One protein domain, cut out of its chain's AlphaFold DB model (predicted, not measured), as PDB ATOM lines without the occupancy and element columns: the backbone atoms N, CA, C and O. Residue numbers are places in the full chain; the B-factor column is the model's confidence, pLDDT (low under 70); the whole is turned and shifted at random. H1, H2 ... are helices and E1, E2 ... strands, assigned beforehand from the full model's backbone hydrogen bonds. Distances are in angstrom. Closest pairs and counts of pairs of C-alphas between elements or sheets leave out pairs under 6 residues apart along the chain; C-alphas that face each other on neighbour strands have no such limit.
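What this domain is: This is residues 92 to 172 of the 179 residues of an uncharacterized protein of Acidobacteria bacterium (UniProt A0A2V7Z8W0). A twisted sheet of five strands, E1 to E5, makes a wall with one face covered by helices and the other face bare. The long helix H3 packs slantwise over E1, E2 and E3, and the shorter H2 crosses the strands on the same face, with the small H1 joined to it at a corner. The printed part has 81 residues, with three named helices and five named strands in the order H1 H2 E1 E2 E3 E4 E5 H3; the sheet has the order E1 - E2 - E3 - E4 - E5, all antiparallel. The class is mixed, helices and strands. The whole is compact, with a radius of gyration of the C-alphas of 11.2 A and spans of 30 by 25 by 18 A.

Where its parts are: H1, residues 92 to 95, begins at C-alpha 92 at (417.404, 395.408, 274.635) and is 5.2 A long. H2, residues 97 to 104, is 10.4 A long. E1, residues 109 to 115, measures 17.3 A and begins at C-alpha 109 at (400.282, 395.227, 273.733). E2, residues 120 to 125, measures 16.6 A, and E3, residues 130 to 134, 12.7 A. E4, residues 141 to 144, measures 10.4 A, and E5, residues 148 to 151, 10.0 A. H3, residues 154 to 170, is 24.5 A long and ends at C-alpha 170 at (401.855, 401.828, 267.515).

How they stand to each other: The strands form a meander, each the antiparallel neighbour of the one before, and E1 and E5 are its edge strands. In the hairpin of E1 and E2, N 113 and O 122 are 2.8 A apart, within hydrogen-bond range. Also within that range are N 123 and O 131 at 2.9 A in the hairpin of E2 and E3, N 143 and O 132 at 2.8 A in that of E3 and E4, and N 150 and O 142 at 2.9 A in that of E4 and E5. H2 and H3 are on the same face of the sheet, two layers, with helices on one face. H3 has a height over the sheet of 8.4 A and lies over E2, E3 and, only just, with 3 of its C-alphas, E1. It runs slantwise to the strands, at 35 degrees to E2 on the local plane; the closest C-alphas of H3 and E2, those of Gln 161 and Thr 121, are 5.8 A apart. H2, at a height over the sheet of 9.1 A, lies over E3 with 4 of its C-alphas, while E2 and E4 have 2 each, only just too few. It runs across the strands, at 86 degrees to E3 on the local plane; its closest C-alpha pair with E3, Phe 99 and Ala 131, is 6.4 A apart. H2 and H3 touch, through residues 163 to 167 of H3 alone, the closest C-alphas being those of Val 103 and Val 167 at 6.2 A; they run the same way at a steep tilt of 52 degrees. H1 and H2 touch only at the corner by their link, with the C-alphas of Pro 93 and Ala 100 closest at 4.1 A, and H1 only grazes the sheet. In H2 and H3 every O i to N i+4 pair is within hydrogen-bond range; H1 is too short for such a pair.

The domain as a whole: The C-alphas farthest apart, those of Met 138 and Gly 172, are 31.7 A apart. The printed part has no cut. No link is long; that from E3 to E4, with 6 residues, is short, and the others are tight. The mean pLDDT of the printed part is 90.6, and residue 129 alone is under 70.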
ATOM      1  N   CYS A  92     418.249 396.491 274.130       93.88
ATOM      2  CA  CYS A  92     417.404 395.408 274.635       93.88
ATOM      3  C   CYS A  92     416.848 394.499 273.533       93.88
ATOM      4  O   CYS A  92     416.959 393.289 273.694       93.88
ATOM      5  N   PRO A  93     416.332 395.004 272.393       94.00
ATOM      6  CA  PRO A  93     415.884 394.145 271.293       94.00
ATOM      7  C   PRO A  93     416.982 393.228 270.734       94.00
ATOM      8  O   PRO A  93     416.704 392.136 270.260       94.00
ATOM      9  N   GLN A  94     418.241 393.657 270.777       93.88
ATOM     10  CA  GLN A  94     419.380 392.918 270.237       93.88
ATOM     11  C   GLN A  94     419.825 391.801 271.184       93.88
ATOM     12  O   GLN A  94     420.369 390.796 270.733       93.88
ATOM     13  N   SER A  95     419.608 391.984 272.486       95.12
ATOM     14  CA  SER A  95     420.115 391.083 273.527       95.12
ATOM     15  C   SER A  95     419.027 390.208 274.155       95.12
ATOM     16  O   SER A  95     419.339 389.159 274.706       95.12
ATOM     17  N   LEU A  96     417.761 390.629 274.078       93.44
ATOM     18  CA  LEU A  96     416.603 389.966 274.678       93.44
ATOM     19  C   LEU A  96     415.608 389.601 273.560       93.44
ATOM     20  O   LEU A  96     414.835 390.461 273.129       93.44
ATOM     21  N   PRO A  97     415.585 388.342 273.078       91.50
ATOM     22  CA  PRO A  97     414.762 387.939 271.933       91.50
ATOM     23  C   PRO A  97     413.272 388.250 272.094       91.50
ATOM     24  O   PRO A  97     412.636 388.713 271.153       91.50
ATOM     25  N   LEU A  98     412.718 388.071 273.298       88.12
ATOM     26  CA  LEU A  98     411.315 388.400 273.567       88.12
ATOM     27  C   LEU A  98     411.040 389.910 273.496       88.12
ATOM     28  O   LEU A  98     409.950 390.323 273.103       88.12
ATOM     29  N   PHE A  99     412.030 390.738 273.834       91.75
ATOM     30  CA  PHE A  99     411.949 392.183 273.636       91.75
ATOM     31  C   PHE A  99     411.949 392.508 272.135       91.75
ATOM     32  O   PHE A  99     411.197 393.371 271.689       91.75
ATOM     33  N   ALA A 100     412.745 391.788 271.337       91.12
ATOM     34  CA  ALA A 100     412.756 391.925 269.882       91.12
ATOM     35  C   ALA A 100     411.385 391.615 269.266       91.12
ATOM     36  O   ALA A 100     410.900 392.391 268.451       91.12
ATOM     37  N   THR A 101     410.743 390.526 269.700       91.00
ATOM     38  CA  THR A 101     409.389 390.132 269.275       91.00
ATOM     39  C   THR A 101     408.357 391.219 269.589       91.00
ATOM     40  O   THR A 101     407.506 391.526 268.757       91.00
ATOM     41  N   LEU A 102     408.462 391.859 270.759       90.81
ATOM     42  CA  LEU A 102     407.627 393.009 271.116       90.81
ATOM     43  C   LEU A 102     407.842 394.194 270.164       90.81
ATOM     44  O   LEU A 102     406.878 394.763 269.667       90.81
ATOM     45  N   VAL A 103     409.095 394.548 269.876       91.69
ATOM     46  CA  VAL A 103     409.422 395.674 268.982       91.69
ATOM     47  C   VAL A 103     409.050 395.392 267.525       91.69
ATOM     48  O   VAL A 103     408.697 396.317 266.798       91.69
ATOM     49  N   ALA A 104     409.098 394.130 267.097       92.81
ATOM     50  CA  ALA A 104     408.658 393.706 265.771       92.81
ATOM     51  C   ALA A 104     407.130 393.791 265.584       92.81
ATOM     52  O   ALA A 104     406.660 393.747 264.448       92.81
ATOM     53  N   GLY A 105     406.364 393.945 266.672       90.19
ATOM     54  CA  GLY A 105     404.900 393.976 266.645       90.19
ATOM     55  C   GLY A 105     404.255 392.591 266.556       90.19
ATOM     56  O   GLY A 105     403.073 392.485 266.245       90.19
ATOM     57  N   ASP A 106     405.009 391.527 266.845       91.00
ATOM     58  CA  ASP A 106     404.528 390.140 266.774       91.00
ATOM     59  C   ASP A 106     403.640 389.750 267.974       91.00
ATOM     60  O   ASP A 106     403.037 388.675 267.992       91.00
ATOM     61  N   VAL A 107     403.573 390.602 269.002       90.69
ATOM     62  CA  VAL A 107     402.741 390.415 270.196       90.69
ATOM     63  C   VAL A 107     401.896 391.654 270.459       90.69
ATOM     64  O   VAL A 107     402.391 392.779 270.430       90.69
ATOM     65  N   ASP A 108     400.618 391.441 270.767       92.88
ATOM     66  CA  ASP A 108     399.710 392.535 271.097       92.88
ATOM     67  C   ASP A 108     400.031 393.126 272.468       92.88
ATOM     68  O   ASP A 108     400.074 392.416 273.481       92.88
ATOM     69  N   VAL A 109     400.195 394.445 272.500       95.00
ATOM     70  CA  VAL A 109     400.282 395.227 273.733       95.00
ATOM     71  C   VAL A 109     398.881 395.427 274.305       95.00
ATOM     72  O   VAL A 109     397.994 395.922 273.617       95.00
ATOM     73  N   GLN A 110     398.677 395.061 275.571       95.56
ATOM     74  CA  GLN A 110     397.413 395.275 276.286       95.56
ATOM     75  C   GLN A 110     397.466 396.481 277.219       95.56
ATOM     76  O   GLN A 110     396.478 397.196 277.367       95.56
ATOM     77  N   GLN A 111     398.616 396.709 277.853       95.25
ATOM     78  CA  GLN A 111     398.795 397.787 278.817       95.25
ATOM     79  C   GLN A 111     400.200 398.363 278.699       95.25
ATOM     80  O   GLN A 111     401.167 397.632 278.484       95.25
ATOM     81  N   CYS A 112     400.316 399.673 278.892       96.12
ATOM     82  CA  CYS A 112     401.587 400.340 279.106       96.12
ATOM     83  C   CYS A 112     401.500 401.185 280.376       96.12
ATOM     84  O   CYS A 112     400.576 401.982 280.534       96.12
ATOM     85  N   VAL A 113     402.469 401.007 281.266       95.31
ATOM     86  CA  VAL A 113     402.635 401.806 282.479       95.31
ATOM     87  C   VAL A 113     403.934 402.584 282.352       95.31
ATOM     88  O   VAL A 113     404.981 401.990 282.099       95.31
ATOM     89  N   ALA A 114     403.865 403.900 282.514       92.94
ATOM     90  CA  ALA A 114     405.022 404.784 282.546       92.94
ATOM     91  C   ALA A 114     404.951 405.636 283.817       92.94
ATOM     92  O   ALA A 114     404.176 406.587 283.904       92.94
ATOM     93  N   ASP A 115     405.755 405.274 284.812       88.56
ATOM     94  CA  ASP A 115     405.887 406.027 286.052       88.56
ATOM     95  C   ASP A 115     407.045 407.023 285.920       88.56
ATOM     96  O   ASP A 115     408.223 406.660 285.996       88.56
ATOM     97  N   GLY A 116     406.703 408.297 285.722       80.94
ATOM     98  CA  GLY A 116     407.687 409.377 285.647       80.94
ATOM     99  C   GLY A 116     408.407 409.653 286.972       80.94
ATOM    100  O   GLY A 116     409.526 410.159 286.951       80.94
ATOM    101  N   ALA A 117     407.813 409.307 288.120       81.44
ATOM    102  CA  ALA A 117     408.437 409.485 289.428       81.44
ATOM    103  C   ALA A 117     409.468 408.386 289.706       81.44
ATOM    104  O   ALA A 117     410.565 408.676 290.186       81.44
ATOM    105  N   SER A 118     409.145 407.133 289.374       83.69
ATOM    106  CA  SER A 118     410.065 406.004 289.550       83.69
ATOM    107  C   SER A 118     410.969 405.750 288.339       83.69
ATOM    108  O   SER A 118     411.849 404.892 288.418       83.69
ATOM    109  N   GLN A 119     410.767 406.458 287.223       88.12
ATOM    110  CA  GLN A 119     411.436 406.229 285.936       88.12
ATOM    111  C   GLN A 119     411.379 404.753 285.504       88.12
ATOM    112  O   GLN A 119     412.387 404.144 285.119       88.12
ATOM    113  N   VAL A 120     410.192 404.158 285.635       91.94
ATOM    114  CA  VAL A 120     409.913 402.785 285.206       91.94
ATOM    115  C   VAL A 120     408.900 402.825 284.079       91.94
ATOM    116  O   VAL A 120     407.821 403.393 284.225       91.94
ATOM    117  N   THR A 121     409.233 402.157 282.979       94.81
ATOM    118  CA  THR A 121     408.295 401.913 281.882       94.81
ATOM    119  C   THR A 121     408.136 400.416 281.712       94.81
ATOM    120  O   THR A 121     409.126 399.703 281.547       94.81
ATOM    121  N   SER A 122     406.898 399.934 281.732       94.69
ATOM    122  CA  SER A 122     406.581 398.531 281.495       94.69
ATOM    123  C   SER A 122     405.424 398.372 280.523       94.69
ATOM    124  O   SER A 122     404.447 399.113 280.587       94.69
ATOM    125  N   VAL A 123     405.515 397.367 279.663       95.06
ATOM    126  CA  VAL A 123     404.485 397.004 278.692       95.06
ATOM    127  C   VAL A 123     404.040 395.582 278.979       95.06
ATOM    128  O   VAL A 123     404.897 394.712 279.064       95.06
ATOM    129  N   VAL A 124     402.735 395.342 279.103       93.94
ATOM    130  CA  VAL A 124     402.133 394.014 279.296       93.94
ATOM    131  C   VAL A 124     401.498 393.560 277.986       93.94
ATOM    132  O   VAL A 124     400.773 394.327 277.347       93.94
ATOM    133  N   THR A 125     401.750 392.315 277.589       91.56
ATOM    134  CA  THR A 125     401.240 391.727 276.345       91.56
ATOM    135  C   THR A 125     400.168 390.667 276.592       91.56
ATOM    136  O   THR A 125     400.008 390.154 277.701       91.56
ATOM    137  N   SER A 126     399.445 390.292 275.533       84.50
ATOM    138  CA  SER A 126     398.372 389.284 275.570       84.50
ATOM    139  C   SER A 126     398.814 387.879 275.997       84.50
ATOM    140  O   SER A 126     397.991 387.085 276.449       84.50
ATOM    141  N   VAL A 127     400.109 387.573 275.896       80.31
ATOM    142  CA  VAL A 127     400.693 386.291 276.326       80.31
ATOM    143  C   VAL A 127     401.206 386.324 277.773       80.31
ATOM    144  O   VAL A 127     401.877 385.393 278.208       80.31
ATOM    145  N   GLY A 128     400.904 387.391 278.522       71.94
ATOM    146  CA  GLY A 128     401.371 387.589 279.897       71.94
ATOM    147  C   GLY A 128     402.837 388.008 279.994       71.94
ATOM    148  O   GLY A 128     403.373 388.100 281.098       71.94
ATOM    149  N   THR A 129     403.486 388.269 278.853       68.12
ATOM    150  CA  THR A 129     404.855 388.769 278.831       68.12
ATOM    151  C   THR A 129     404.854 390.247 279.179       68.12
ATOM    152  O   THR A 129     404.027 390.995 278.657       68.12
ATOM    153  N   PHE A 130     405.796 390.695 280.005       79.69
ATOM    154  CA  PHE A 130     406.032 392.124 280.162       79.69
ATOM    155  C   PHE A 130     407.485 392.496 279.923       79.69
ATOM    156  O   PHE A 130     408.401 391.869 280.453       79.69
ATOM    157  N   ALA A 131     407.684 393.515 279.093       85.00
ATOM    158  CA  ALA A 131     408.972 394.169 278.937       85.00
ATOM    159  C   ALA A 131     409.026 395.343 279.909       85.00
ATOM    160  O   ALA A 131     408.047 396.075 280.050       85.00
ATOM    161  N   LEU A 132     410.156 395.517 280.578       91.88
ATOM    162  CA  LEU A 132     410.347 396.546 281.585       91.88
ATOM    163  C   LEU A 132     411.692 397.224 281.379       91.88
ATOM    164  O   LEU A 132     412.690 396.565 281.097       91.88
ATOM    165  N   VAL A 133     411.717 398.537 281.556       90.69
ATOM    166  CA  VAL A 133     412.933 399.338 281.642       90.69
ATOM    167  C   VAL A 133     412.877 400.116 282.946       90.69
ATOM    168  O   VAL A 133     411.910 400.834 283.200       90.69
ATOM    169  N   ASN A 134     413.913 399.973 283.767       91.19
ATOM    170  CA  ASN A 134     414.057 400.695 285.022       91.19
ATOM    171  C   ASN A 134     415.321 401.555 284.971       91.19
ATOM    172  O   ASN A 134     416.437 401.033 284.997       91.19
ATOM    173  N   GLN A 135     415.126 402.872 284.887       87.06
ATOM    174  CA  GLN A 135     416.216 403.846 284.830       87.06
ATOM    175  C   GLN A 135     416.658 404.324 286.219       87.06
ATOM    176  O   GLN A 135     417.789 404.781 286.365       87.06
ATOM    177  N   SER A 136     415.809 404.193 287.245       87.88
ATOM    178  CA  SER A 136     416.158 404.557 288.627       87.88
ATOM    179  C   SER A 136     416.972 403.480 289.354       87.88
ATOM    180  O   SER A 136     417.587 403.757 290.385       87.88
ATOM    181  N   ALA A 137     417.005 402.255 288.825       88.94
ATOM    182  CA  ALA A 137     417.856 401.185 289.325       88.94
ATOM    183  C   ALA A 137     419.351 401.501 289.144       88.94
ATOM    184  O   ALA A 137     419.758 402.209 288.225       88.94
ATOM    185  N   MET A 138     420.188 400.926 290.013       88.88
ATOM    186  CA  MET A 138     421.646 401.037 289.929       88.88
ATOM    187  C   MET A 138     422.287 399.638 289.870       88.88
ATOM    188  O   MET A 138     422.353 398.969 290.905       88.88
ATOM    189  N   PRO A 139     422.779 399.190 288.699       90.38
ATOM    190  CA  PRO A 139     422.712 399.871 287.399       90.38
ATOM    191  C   PRO A 139     421.296 399.847 286.784       90.38
ATOM    192  O   PRO A 139     420.514 398.947 287.113       90.38
ATOM    193  N   PRO A 140     420.975 400.788 285.873       93.06
ATOM    194  CA  PRO A 140     419.769 400.713 285.059       93.06
ATOM    195  C   PRO A 140     419.708 399.400 284.285       93.06
ATOM    196  O   PRO A 140     420.738 398.810 283.942       93.06
ATOM    197  N   PHE A 141     418.501 398.933 283.994       95.38
ATOM    198  CA  PHE A 141     418.331 397.681 283.270       95.38
ATOM    199  C   PHE A 141     417.074 397.669 282.411       95.38
ATOM    200  O   PHE A 141     416.114 398.407 282.651       95.38
ATOM    201  N   CYS A 142     417.063 396.756 281.450       95.25
ATOM    202  CA  CYS A 142     415.840 396.266 280.843       95.25
ATOM    203  C   CYS A 142     415.663 394.777 281.106       95.25
ATOM    204  O   CYS A 142     416.622 394.043 281.354       95.25
ATOM    205  N   SER A 143     414.412 394.346 281.101       94.81
ATOM    206  CA  SER A 143     414.036 392.987 281.435       94.81
ATOM    207  C   SER A 143     412.828 392.541 280.634       94.81
ATOM    208  O   SER A 143     412.001 393.360 280.229       94.81
ATOM    209  N   VAL A 144     412.722 391.230 280.446       92.25
ATOM    210  CA  VAL A 144     411.493 390.582 280.004       92.25
ATOM    211  C   VAL A 144     411.088 389.562 281.064       92.25
ATOM    212  O   VAL A 144     411.926 388.794 281.540       92.25
ATOM    213  N   ASN A 145     409.820 389.591 281.474       88.69
ATOM    214  CA  ASN A 145     409.228 388.708 282.489       88.69
ATOM    215  C   ASN A 145     409.894 388.740 283.874       88.69
ATOM    216  O   ASN A 145     409.637 387.853 284.685       88.69
ATOM    217  N   LEU A 146     410.753 389.730 284.158       87.75
ATOM    218  CA  LEU A 146     411.619 389.773 285.352       87.75
ATOM    219  C   LEU A 146     412.473 388.512 285.545       87.75
ATOM    220  O   LEU A 146     412.911 388.222 286.656       87.75
ATOM    221  N   THR A 147     412.723 387.760 284.474       87.62
ATOM    222  CA  THR A 147     413.589 386.574 284.498       87.62
ATOM    223  C   THR A 147     414.931 386.848 283.842       87.62
ATOM    224  O   THR A 147     415.949 386.310 284.267       87.62
ATOM    225  N   GLU A 148     414.942 387.705 282.824       90.12
ATOM    226  CA  GLU A 148     416.143 388.096 282.091       90.12
ATOM    227  C   GLU A 148     416.425 389.570 282.341       90.12
ATOM    228  O   GLU A 148     415.513 390.388 282.256       90.12
ATOM    229  N   PHE A 149     417.672 389.915 282.651       94.19
ATOM    230  CA  PHE A 149     418.082 391.286 282.939       94.19
ATOM    231  C   PHE A 149     419.298 391.638 282.096       94.19
ATOM    232  O   PHE A 149     420.324 390.960 282.162       94.19
ATOM    233  N   LEU A 150     419.193 392.727 281.343       96.06
ATOM    234  CA  LEU A 150     420.318 393.357 280.674       96.06
ATOM    235  C   LEU A 150     420.605 394.674 281.384       96.06
ATOM    236  O   LEU A 150     419.766 395.575 281.384       96.06
ATOM    237  N   GLN A 151     421.786 394.775 281.991       96.62
ATOM    238  CA  GLN A 151     422.275 396.047 282.514       96.62
ATOM    239  C   GLN A 151     422.569 396.982 281.344       96.62
ATOM    240  O   GLN A 151     423.199 396.577 280.368       96.62
ATOM    241  N   VAL A 152     422.117 398.221 281.460       93.56
ATOM    242  CA  VAL A 152     422.285 399.253 280.439       93.56
ATOM    243  C   VAL A 152     422.777 400.540 281.091       93.56
ATOM    244  O   VAL A 152     422.643 400.752 282.298       93.56
ATOM    245  N   THR A 153     423.365 401.421 280.296       88.88
ATOM    246  CA  THR A 153     423.693 402.777 280.738       88.88
ATOM    247  C   THR A 153     422.415 403.604 280.950       88.88
ATOM    248  O   THR A 153     421.371 403.291 280.372       88.88
ATOM    249  N   PRO A 154     422.462 404.702 281.726       84.94
ATOM    250  CA  PRO A 154     421.313 405.601 281.871       84.94
ATOM    251  C   PRO A 154     420.772 406.130 280.533       84.94
ATOM    252  O   PRO A 154     419.561 406.254 280.363       84.94
ATOM    253  N   ALA A 155     421.654 406.404 279.570       81.25
ATOM    254  CA  ALA A 155     421.261 406.896 278.252       81.25
ATOM    255  C   ALA A 155     420.599 405.800 277.395       81.25
ATOM    256  O   ALA A 155     419.582 406.048 276.750       81.25
ATOM    257  N   GLU A 156     421.111 404.567 277.440       90.19
ATOM    258  CA  GLU A 156     420.456 403.413 276.810       90.19
ATOM    259  C   GLU A 156     419.100 403.107 277.456       90.19
ATOM    260  O   GLU A 156     418.142 402.830 276.739       90.19
ATOM    261  N   ALA A 157     418.977 403.209 278.786       90.50
ATOM    262  CA  ALA A 157     417.699 403.055 279.479       90.50
ATOM    263  C   ALA A 157     416.667 404.081 278.986       90.50
ATOM    264  O   ALA A 157     415.545 403.701 278.652       90.50
ATOM    265  N   ALA A 158     417.049 405.356 278.861       86.12
ATOM    266  CA  ALA A 158     416.175 406.394 278.314       86.12
ATOM    267  C   ALA A 158     415.735 406.078 276.868       86.12
ATOM    268  O   ALA A 158     414.548 406.169 276.540       86.12
ATOM    269  N   ALA A 159     416.662 405.623 276.014       88.94
ATOM    270  CA  ALA A 159     416.340 405.186 274.655       88.94
ATOM    271  C   ALA A 159     415.371 403.987 274.644       88.94
ATOM    272  O   ALA A 159     414.431 403.945 273.848       88.94
ATOM    273  N   CYS A 160     415.551 403.033 275.558       93.81
ATOM    274  CA  CYS A 160     414.674 401.875 275.705       93.81
ATOM    275  C   CYS A 160     413.279 402.220 276.225       93.81
ATOM    276  O   CYS A 160     412.301 401.652 275.741       93.81
ATOM    277  N   GLN A 161     413.157 403.163 277.160       92.62
ATOM    278  CA  GLN A 161     411.851 403.661 277.597       92.62
ATOM    279  C   GLN A 161     411.098 404.308 276.435       92.62
ATOM    280  O   GLN A 161     409.939 403.972 276.198       92.62
ATOM    281  N   LYS A 162     411.768 405.185 275.672       90.88
ATOM    282  CA  LYS A 162     411.178 405.818 274.485       90.88
ATOM    283  C   LYS A 162     410.705 404.771 273.478       90.88
ATOM    284  O   LYS A 162     409.595 404.890 272.964       90.88
ATOM    285  N   LEU A 163     411.506 403.730 273.245       93.12
ATOM    286  CA  LEU A 163     411.138 402.624 272.365       93.12
ATOM    287  C   LEU A 163     409.886 401.882 272.858       93.12
ATOM    288  O   LEU A 163     408.978 401.651 272.068       93.12
ATOM    289  N   LEU A 164     409.787 401.555 274.152       94.00
ATOM    290  CA  LEU A 164     408.594 400.899 274.705       94.00
ATOM    291  C   LEU A 164     407.332 401.757 274.565       94.00
ATOM    292  O   LEU A 164     406.282 401.238 274.190       94.00
ATOM    293  N   VAL A 165     407.431 403.065 274.817       93.81
ATOM    294  CA  VAL A 165     406.307 403.998 274.632       93.81
ATOM    295  C   VAL A 165     405.889 404.067 273.160       93.81
ATOM    296  O   VAL A 165     404.695 404.063 272.857       93.81
ATOM    297  N   GLN A 166     406.853 404.095 272.234       93.12
ATOM    298  CA  GLN A 166     406.584 404.071 270.794       93.12
ATOM    299  C   GLN A 166     405.878 402.782 270.365       93.12
ATOM    300  O   GLN A 166     404.892 402.861 269.635       93.12
ATOM    301  N   VAL A 167     406.330 401.623 270.857       93.31
ATOM    302  CA  VAL A 167     405.687 400.328 270.588       93.31
ATOM    303  C   VAL A 167     404.265 400.301 271.142       93.31
ATOM    304  O   VAL A 167     403.332 399.963 270.423       93.31
ATOM    305  N   ALA A 168     404.041 400.718 272.389       95.25
ATOM    306  CA  ALA A 168     402.684 400.783 272.934       95.25
ATOM    307  C   ALA A 168     401.770 401.672 272.069       95.25
ATOM    308  O   ALA A 168     400.671 401.266 271.688       95.25
ATOM    309  N   THR A 169     402.275 402.842 271.666       94.31
ATOM    310  CA  THR A 169     401.540 403.796 270.825       94.31
ATOM    311  C   THR A 169     401.212 403.218 269.445       94.31
ATOM    312  O   THR A 169     400.102 403.425 268.956       94.31
ATOM    313  N   SER A 170     402.120 402.460 268.817       94.19
ATOM    314  CA  SER A 170     401.855 401.828 267.515       94.19
ATOM    315  C   SER A 170     400.792 400.729 267.585       94.19
ATOM    316  O   SER A 170     400.143 400.457 266.579       94.19
ATOM    317  N   HIS A 171     400.567 400.151 268.768       94.44
ATOM    318  CA  HIS A 171     399.462 399.227 269.051       94.44
ATOM    319  C   HIS A 171     398.188 399.939 269.552       94.44
ATOM    320  O   HIS A 171     397.228 399.284 269.947       94.44
ATOM    321  N   GLY A 172     398.148 401.277 269.546       96.12
ATOM    322  CA  GLY A 172     396.996 402.050 270.018       96.12
ATOM    323  C   GLY A 172     396.840 402.085 271.542       96.12
ATOM    324  O   GLY A 172     395.773 402.451 272.035       96.12
TER     325      GLY A 172